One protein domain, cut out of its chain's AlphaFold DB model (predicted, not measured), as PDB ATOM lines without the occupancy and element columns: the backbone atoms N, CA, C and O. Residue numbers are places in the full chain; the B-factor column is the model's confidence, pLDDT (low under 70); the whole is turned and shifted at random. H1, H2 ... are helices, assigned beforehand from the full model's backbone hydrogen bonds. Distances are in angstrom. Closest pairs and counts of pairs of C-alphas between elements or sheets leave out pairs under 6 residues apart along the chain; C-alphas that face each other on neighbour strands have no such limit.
ATOM      1  N   ALA A   2     -45.031 -73.546  16.038       43.47
ATOM      2  CA  ALA A   2     -46.117 -73.996  15.157       43.47
ATOM      3  C   ALA A   2     -46.791 -75.282  15.686       43.47
ATOM      4  O   ALA A   2     -46.067 -76.192  16.097       43.47
ATOM      5  N   PRO A   3     -48.135 -75.396  15.655       54.62
ATOM      6  CA  PRO A   3     -48.845 -76.563  16.194       54.62
ATOM      7  C   PRO A   3     -48.488 -77.875  15.474       54.62
ATOM      8  O   PRO A   3     -48.429 -78.924  16.104       54.62
ATOM      9  N   SER A   4     -48.123 -77.814  14.189       58.25
ATOM     10  CA  SER A   4     -47.653 -78.972  13.414       58.25
ATOM     11  C   SER A   4     -46.372 -79.618  13.963       58.25
ATOM     12  O   SER A   4     -46.202 -80.829  13.840       58.25
ATOM     13  N   LEU A   5     -45.483 -78.843  14.597       53.72
ATOM     14  CA  LEU A   5     -44.275 -79.374  15.244       53.72
ATOM     15  C   LEU A   5     -44.600 -80.063  16.572       53.72
ATOM     16  O   LEU A   5     -43.959 -81.053  16.915       53.72
ATOM     17  N   VAL A   6     -45.606 -79.565  17.299       64.69
ATOM     18  CA  VAL A   6     -46.071 -80.181  18.549       64.69
ATOM     19  C   VAL A   6     -46.656 -81.558  18.251       64.69
ATOM     20  O   VAL A   6     -46.225 -82.530  18.864       64.69
ATOM     21  N   ASN A   7     -47.538 -81.665  17.253       69.69
ATOM     22  CA  ASN A   7     -48.165 -82.937  16.885       69.69
ATOM     23  C   ASN A   7     -47.116 -83.987  16.479       69.69
ATOM     24  O   ASN A   7     -47.093 -85.073  17.046       69.69
ATOM     25  N   LYS A   8     -46.167 -83.640  15.597       64.81
ATOM     26  CA  LYS A   8     -45.099 -84.568  15.177       64.81
ATOM     27  C   LYS A   8     -44.175 -84.967  16.329       64.81
ATOM     28  O   LYS A   8     -43.800 -86.132  16.438       64.81
ATOM     29  N   SER A   9     -43.851 -84.033  17.225       71.06
ATOM     30  CA  SER A   9     -43.084 -84.339  18.437       71.06
ATOM     31  C   SER A   9     -43.844 -85.272  19.385       71.06
ATOM     32  O   SER A   9     -43.212 -86.106  20.031       71.06
ATOM     33  N   VAL A  10     -45.174 -85.156  19.470       79.25
ATOM     34  CA  VAL A  10     -46.026 -86.062  20.254       79.25
ATOM     35  C   VAL A  10     -46.068 -87.449  19.612       79.25
ATOM     36  O   VAL A  10     -45.829 -88.422  20.319       79.25
ATOM     37  N   THR A  11     -46.260 -87.567  18.295       71.88
ATOM     38  CA  THR A  11     -46.256 -88.865  17.591       71.88
ATOM     39  C   THR A  11     -44.920 -89.596  17.748       71.88
ATOM     40  O   THR A  11     -44.900 -90.769  18.117       71.88
ATOM     41  N   VAL A  12     -43.788 -88.903  17.569       77.62
ATOM     42  CA  VAL A  12     -42.447 -89.486  17.774       77.62
ATOM     43  C   VAL A  12     -42.223 -89.889  19.237       77.62
ATOM     44  O   VAL A  12     -41.651 -90.946  19.504       77.62
ATOM     45  N   MET A  13     -42.711 -89.099  20.199       81.56
ATOM     46  CA  MET A  13     -42.635 -89.439  21.624       81.56
ATOM     47  C   MET A  13     -43.492 -90.667  21.968       81.56
ATOM     48  O   MET A  13     -43.022 -91.549  22.686       81.56
ATOM     49  N   LEU A  14     -44.712 -90.764  21.431       80.44
ATOM     50  CA  LEU A  14     -45.588 -91.927  21.587       80.44
ATOM     51  C   LEU A  14     -44.953 -93.182  20.979       80.44
ATOM     52  O   LEU A  14     -44.886 -94.207  21.653       80.44
ATOM     53  N   PHE A  15     -44.404 -93.095  19.765       79.31
ATOM     54  CA  PHE A  15     -43.691 -94.204  19.129       79.31
ATOM     55  C   PHE A  15     -42.482 -94.662  19.960       79.31
ATOM     56  O   PHE A  15     -42.329 -95.853  20.228       79.31
ATOM     57  N   ALA A  16     -41.664 -93.730  20.459       79.25
ATOM     58  CA  ALA A  16     -40.531 -94.051  21.328       79.25
ATOM     59  C   ALA A  16     -40.964 -94.724  22.648       79.25
ATOM     60  O   ALA A  16     -40.284 -95.636  23.126       79.25
ATOM     61  N   ILE A  17     -42.103 -94.323  23.223       82.12
ATOM     62  CA  ILE A  17     -42.704 -94.980  24.395       82.12
ATOM     63  C   ILE A  17     -43.155 -96.404  24.039       82.12
ATOM     64  O   ILE A  17     -42.802 -97.341  24.752       82.12
ATOM     65  N   VAL A  18     -43.869 -96.589  22.925       80.62
ATOM     66  CA  VAL A  18     -44.350 -97.896  22.440       80.62
ATOM     67  C   VAL A  18     -43.186 -98.868  22.202       80.62
ATOM     68  O   VAL A  18     -43.205 -99.986  22.718       80.62
ATOM     69  N   VAL A  19     -42.125 -98.429  21.517       78.44
ATOM     70  CA  VAL A  19     -40.905 -99.225  21.286       78.44
ATOM     71  C   VAL A  19     -40.208 -99.583  22.605       78.44
ATOM     72  O   VAL A  19     -39.785-100.726  22.795       78.44
ATOM     73  N   ARG A  20     -40.128 -98.647  23.559       78.81
ATOM     74  CA  ARG A  20     -39.518 -98.894  24.876       78.81
ATOM     75  C   ARG A  20     -40.317 -99.902  25.711       78.81
ATOM     76  O   ARG A  20     -39.716-100.771  26.341       78.81
ATOM     77  N   VAL A  21     -41.650 -99.816  25.681       81.25
ATOM     78  CA  VAL A  21     -42.567-100.770  26.331       81.25
ATOM     79  C   VAL A  21     -42.482-102.157  25.683       81.25
ATOM     80  O   VAL A  21     -42.558-103.159  26.389       81.25
ATOM     81  N   TYR A  22     -42.270-102.242  24.367       78.38
ATOM     82  CA  TYR A  22     -42.077-103.514  23.664       78.38
ATOM     83  C   TYR A  22     -40.760-104.217  24.036       78.38
ATOM     84  O   TYR A  22     -40.738-105.433  24.265       78.38
ATOM     85  N   TRP A  23     -39.669-103.444  24.120       79.31
ATOM     86  CA  TRP A  23     -38.332-103.940  24.456       79.31
ATOM     87  C   TRP A  23     -38.274-104.445  25.911       79.31
ATOM     88  O   TRP A  23     -38.035-105.634  26.139       79.31
ATOM     89  N   ASN A  24     -38.618-103.580  26.878       78.25
ATOM     90  CA  ASN A  24     -38.604-103.870  28.320       78.25
ATOM     91  C   ASN A  24     -40.013-103.760  28.956       78.25
ATOM     92  O   ASN A  24     -40.256-102.868  29.776       78.25
ATOM     93  N   PRO A  25     -40.959-104.674  28.661       70.19
ATOM     94  CA  PRO A  25     -42.308-104.607  29.227       70.19
ATOM     95  C   PRO A  25     -42.314-104.790  30.747       70.19
ATOM     96  O   PRO A  25     -43.147-104.198  31.423       70.19
ATOM     97  N   GLN A  26     -41.377-105.564  31.308       63.22
ATOM     98  CA  GLN A  26     -41.300-105.802  32.754       63.22
ATOM     99  C   GLN A  26     -41.066-104.505  33.552       63.22
ATOM    100  O   GLN A  26     -41.715-104.317  34.576       63.22
ATOM    101  N   GLU A  27     -40.225-103.576  33.078       70.12
ATOM    102  CA  GLU A  27     -40.000-102.283  33.753       70.12
ATOM    103  C   GLU A  27     -41.245-101.381  33.682       70.12
ATOM    104  O   GLU A  27     -41.634-100.763  34.674       70.12
ATOM    105  N   ALA A  28     -41.923-101.353  32.529       64.31
ATOM    106  CA  ALA A  28     -43.171-100.610  32.353       64.31
ATOM    107  C   ALA A  28     -44.319-101.173  33.215       64.31
ATOM    108  O   ALA A  28     -45.148-100.420  33.726       64.31
ATOM    109  N   LEU A  29     -44.356-102.494  33.410       66.06
ATOM    110  CA  LEU A  29     -45.383-103.195  34.182       66.06
ATOM    111  C   LEU A  29     -45.138-103.160  35.697       66.06
ATOM    112  O   LEU A  29     -46.101-103.189  36.464       66.06
ATOM    113  N   GLN A  30     -43.886-103.018  36.142       65.12
ATOM    114  CA  GLN A  30     -43.548-102.791  37.555       65.12
ATOM    115  C   GLN A  30     -44.118-101.466  38.084       65.12
ATOM    116  O   GLN A  30     -44.613-101.429  39.211       65.12
ATOM    117  N   LEU A  31     -44.147-100.407  37.262       61.28
ATOM    118  CA  LEU A  31     -44.813 -99.136  37.598       61.28
ATOM    119  C   LEU A  31     -46.331 -99.283  37.811       61.28
ATOM    120  O   LEU A  31     -46.934 -98.459  38.496       61.28
ATOM    121  N   LEU A  32     -46.943-100.331  37.251       65.56
ATOM    122  CA  LEU A  32     -48.375-100.612  37.356       65.56
ATOM    123  C   LEU A  32     -48.726-101.557  38.526       65.56
ATOM    124  O   LEU A  32     -49.897-101.868  38.731       65.56
ATOM    125  N   GLY A  33     -47.730-102.019  39.294       62.91
ATOM    126  CA  GLY A  33     -47.922-102.766  40.545       62.91
ATOM    127  C   GLY A  33     -48.572-104.151  40.412       62.91
ATOM    128  O   GLY A  33     -49.066-104.687  41.405       62.91
ATOM    129  N   SER A  34     -48.607-104.728  39.206       63.09
ATOM    130  CA  SER A  34     -49.287-106.005  38.956       63.09
ATOM    131  C   SER A  34     -48.444-107.214  39.372       63.09
ATOM    132  O   SER A  34     -47.218-107.202  39.276       63.09
ATOM    133  N   ARG A  35     -49.109-108.274  39.848       60.22
ATOM    134  CA  ARG A  35     -48.468-109.418  40.525       60.22
ATOM    135  C   ARG A  35     -47.937-110.492  39.567       60.22
ATOM    136  O   ARG A  35     -46.984-111.178  39.915       60.22
ATOM    137  N   ASP A  36     -48.505-110.570  38.362       68.31
ATOM    138  CA  ASP A  36     -48.198-111.574  37.332       68.31
ATOM    139  C   ASP A  36     -47.522-110.921  36.110       68.31
ATOM    140  O   ASP A  36     -48.034-110.934  34.985       68.31
ATOM    141  N   VAL A  37     -46.365-110.293  36.352       68.88
ATOM    142  CA  VAL A  37     -45.629-109.484  35.358       68.88
ATOM    143  C   VAL A  37     -45.267-110.247  34.082       68.88
ATOM    144  O   VAL A  37     -45.293-109.659  33.002       68.88
ATOM    145  N   ASP A  38     -44.981-111.547  34.173       71.50
ATOM    146  CA  ASP A  38     -44.519-112.338  33.030       71.50
ATOM    147  C   ASP A  38     -45.651-112.703  32.071       71.50
ATOM    148  O   ASP A  38     -45.495-112.561  30.857       71.50
ATOM    149  N   LEU A  39     -46.819-113.105  32.586       73.38
ATOM    150  CA  LEU A  39     -47.994-113.355  31.748       73.38
ATOM    151  C   LEU A  39     -48.433-112.058  31.057       73.38
ATOM    152  O   LEU A  39     -48.686-112.043  29.852       73.38
ATOM    153  N   LEU A  40     -48.458-110.953  31.807       71.62
ATOM    154  CA  LEU A  40     -48.871-109.658  31.287       71.62
ATOM    155  C   LEU A  40     -47.868-109.095  30.265       71.62
ATOM    156  O   LEU A  40     -48.293-108.512  29.273       71.62
ATOM    157  N   ALA A  41     -46.562-109.347  30.413       71.75
ATOM    158  CA  ALA A  41     -45.558-109.003  29.404       71.75
ATOM    159  C   ALA A  41     -45.756-109.761  28.076       71.75
ATOM    160  O   ALA A  41     -45.577-109.175  27.006       71.75
ATOM    161  N   HIS A  42     -46.152-111.038  28.120       77.69
ATOM    162  CA  HIS A  42     -46.478-111.806  26.911       77.69
ATOM    163  C   HIS A  42     -47.774-111.314  26.256       77.69
ATOM    164  O   HIS A  42     -47.803-111.130  25.040       77.69
ATOM    165  N   VAL A  43     -48.814-111.023  27.048       80.06
ATOM    166  CA  VAL A  43     -50.073-110.444  26.549       80.06
ATOM    167  C   VAL A  43     -49.840-109.065  25.929       80.06
ATOM    168  O   VAL A  43     -50.331-108.812  24.835       80.06
ATOM    169  N   VAL A  44     -49.053-108.191  26.564       78.25
ATOM    170  CA  VAL A  44     -48.718-106.864  26.017       78.25
ATOM    171  C   VAL A  44     -47.958-106.994  24.700       78.25
ATOM    172  O   VAL A  44     -48.353-106.349  23.736       78.25
ATOM    173  N   ARG A  45     -46.936-107.859  24.606       74.56
ATOM    174  CA  ARG A  45     -46.231-108.094  23.331       74.56
ATOM    175  C   ARG A  45     -47.167-108.627  22.248       74.56
ATOM    176  O   ARG A  45     -47.151-108.086  21.149       74.56
ATOM    177  N   PHE A  46     -48.011-109.611  22.564       80.00
ATOM    178  CA  PHE A  46     -48.982-110.175  21.623       80.00
ATOM    179  C   PHE A  46     -49.984-109.124  21.123       80.00
ATOM    180  O   PHE A  46     -50.193-108.996  19.918       80.00
ATOM    181  N   MET A  47     -50.553-108.327  22.033       79.56
ATOM    182  CA  MET A  47     -51.483-107.246  21.698       79.56
ATOM    183  C   MET A  47     -50.801-106.141  20.888       79.56
ATOM    184  O   MET A  47     -51.414-105.627  19.961       79.56
ATOM    185  N   LEU A  48     -49.535-105.814  21.168       72.44
ATOM    186  CA  LEU A  48     -48.776-104.842  20.380       72.44
ATOM    187  C   LEU A  48     -48.478-105.370  18.972       72.44
ATOM    188  O   LEU A  48     -48.698-104.651  18.006       72.44
ATOM    189  N   THR A  49     -48.066-106.636  18.834       77.81
ATOM    190  CA  THR A  49     -47.862-107.258  17.514       77.81
ATOM    191  C   THR A  49     -49.163-107.376  16.725       77.81
ATOM    192  O   THR A  49     -49.163-107.113  15.528       77.81
ATOM    193  N   MET A  50     -50.281-107.699  17.386       75.31
ATOM    194  CA  MET A  50     -51.604-107.696  16.758       75.31
ATOM    195  C   MET A  50     -52.043-106.284  16.377       75.31
ATOM    196  O   MET A  50     -52.606-106.113  15.308       75.31
ATOM    197  N   LEU A  51     -51.744-105.260  17.180       75.69
ATOM    198  CA  LEU A  51     -52.053-103.870  16.848       75.69
ATOM    199  C   LEU A  51     -51.235-103.384  15.643       75.69
ATOM    200  O   LEU A  51     -51.808-102.812  14.725       75.69
ATOM    201  N   THR A  52     -49.930-103.677  15.594       77.75
ATOM    202  CA  THR A  52     -49.084-103.409  14.419       77.75
ATOM    203  C   THR A  52     -49.589-104.153  13.181       77.75
ATOM    204  O   THR A  52     -49.604-103.577  12.098       77.75
ATOM    205  N   TYR A  53     -50.050-105.398  13.328       69.06
ATOM    206  CA  TYR A  53     -50.617-106.172  12.221       69.06
ATOM    207  C   TYR A  53     -51.986-105.631  11.771       69.06
ATOM    208  O   TYR A  53     -52.229-105.530  10.575       69.06
ATOM    209  N   CYS A  54     -52.846-105.202  12.699       63.12
ATOM    210  CA  CYS A  54     -54.130-104.562  12.401       63.12
ATOM    211  C   CYS A  54     -53.950-103.216  11.680       63.12
ATOM    212  O   CYS A  54     -54.631-102.971  10.686       63.12
ATOM    213  N   PHE A  55     -53.003-102.378  12.121       57.19
ATOM    214  CA  PHE A  55     -52.620-101.161  11.393       57.19
ATOM    215  C   PHE A  55     -52.066-101.514  10.002       57.19
ATOM    216  O   PHE A  55     -52.517-100.955   9.010       57.19
ATOM    217  N   ALA A  56     -51.187-102.517   9.885       58.00
ATOM    218  CA  ALA A  56     -50.691-102.981   8.585       58.00
ATOM    219  C   ALA A  56     -51.796-103.531   7.655       58.00
ATOM    220  O   ALA A  56     -51.659-103.445   6.439       58.00
ATOM    221  N   THR A  57     -52.900-104.068   8.192       57.62
ATOM    222  CA  THR A  57     -54.075-104.463   7.389       57.62
ATOM    223  C   THR A  57     -55.018-103.309   7.038       57.62
ATOM    224  O   THR A  57     -55.838-103.482   6.143       57.62
ATOM    225  N   ALA A  58     -54.921-102.158   7.712       54.72
ATOM    226  CA  ALA A  58     -55.717-100.972   7.390       54.72
ATOM    227  C   ALA A  58     -55.168-100.237   6.154       54.72
ATOM    228  O   ALA A  58     -55.941 -99.822   5.294       54.72
ATOM    229  N   TYR A  59     -53.841-100.160   6.003       57.72
ATOM    230  CA  TYR A  59     -53.201 -99.590   4.812       57.72
ATOM    231  C   TYR A  59     -53.024-100.652   3.717       57.72
ATOM    232  O   TYR A  59     -51.930-101.197   3.526       57.72
ATOM    233  N   VAL A  60     -54.099-100.950   2.978       63.16
ATOM    234  CA  VAL A  60     -54.055-101.842   1.804       63.16
ATOM    235  C   VAL A  60     -53.199-101.203   0.714       63.16
ATOM    236  O   VAL A  60     -53.665-100.452  -0.133       63.16
TER     237      VAL A  60
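This is residues 2 to 60 of the 316 residues of an uncharacterized protein of Globisporangium ultimum (strain ATCC 200006 / CBS 805.95 / DAOM BR144) (UniProt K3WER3). Two long helices, H3 and H1, make an open V, with the short helix H2 at its closed end, packed on residues 37 to 45 of H3. The free ends of the V, residues 2 to 16 and 50 to 60, spread away from each other, and at the closed end residues 30 to 36, the last residue of H2 and the loop after it, stick out. The printed part has 59 residues with three named helices, in the order H1, H2, H3, and no named strand; the class is all helix. The whole is loose, with a radius of gyration of the C-alphas of 14.2 A, and flat, spanning 43 by 30 by 14 A.

Find C-alpha 37 at (-45.629, -109.484, 35.358); from there H3, residues 37 to 58, runs 30.9 A to C-alpha 58 at (-55.717, -100.972, 7.390). Go back to C-alpha 3 at (-48.845, -76.563, 16.194), where H1, residues 3 to 23, begins its 30.5 A. Between them look for H2, residues 25 to 30.

Start from H3. H2 touches it along residues 37 to 45 of H3 alone, closest at the C-alphas of Pro 25 and Ala 41, 5.5 A apart, at a steep tilt of 49 degrees, opposite ways. H1 and H3 only just touch, with 3 pairs of C-alphas within 8 A, through residue 22 of H1 and residues 44 to 48 of H3 alone. Their closest C-alphas, of Tyr 22 and Arg 45, are 6.2 A apart, and the helices run opposite ways at a steep tilt of 47 degrees. H1 and H2 are close but not clearly touching, about perpendicular at 89 degrees. In H1, H2 and H3 every O i to N i+4 pair is within hydrogen-bond range.

The C-alphas farthest apart, of Ala 2 and Asp 36, are 43.7 A apart. The printed part has no cut; the link from H1 to H2 is tight and that from H2 to H3 short. Look for pLDDT under 70 at residues 2 to 8, 26, 28 to 37 and 53 to 60; the mean of the printed part is 70.1.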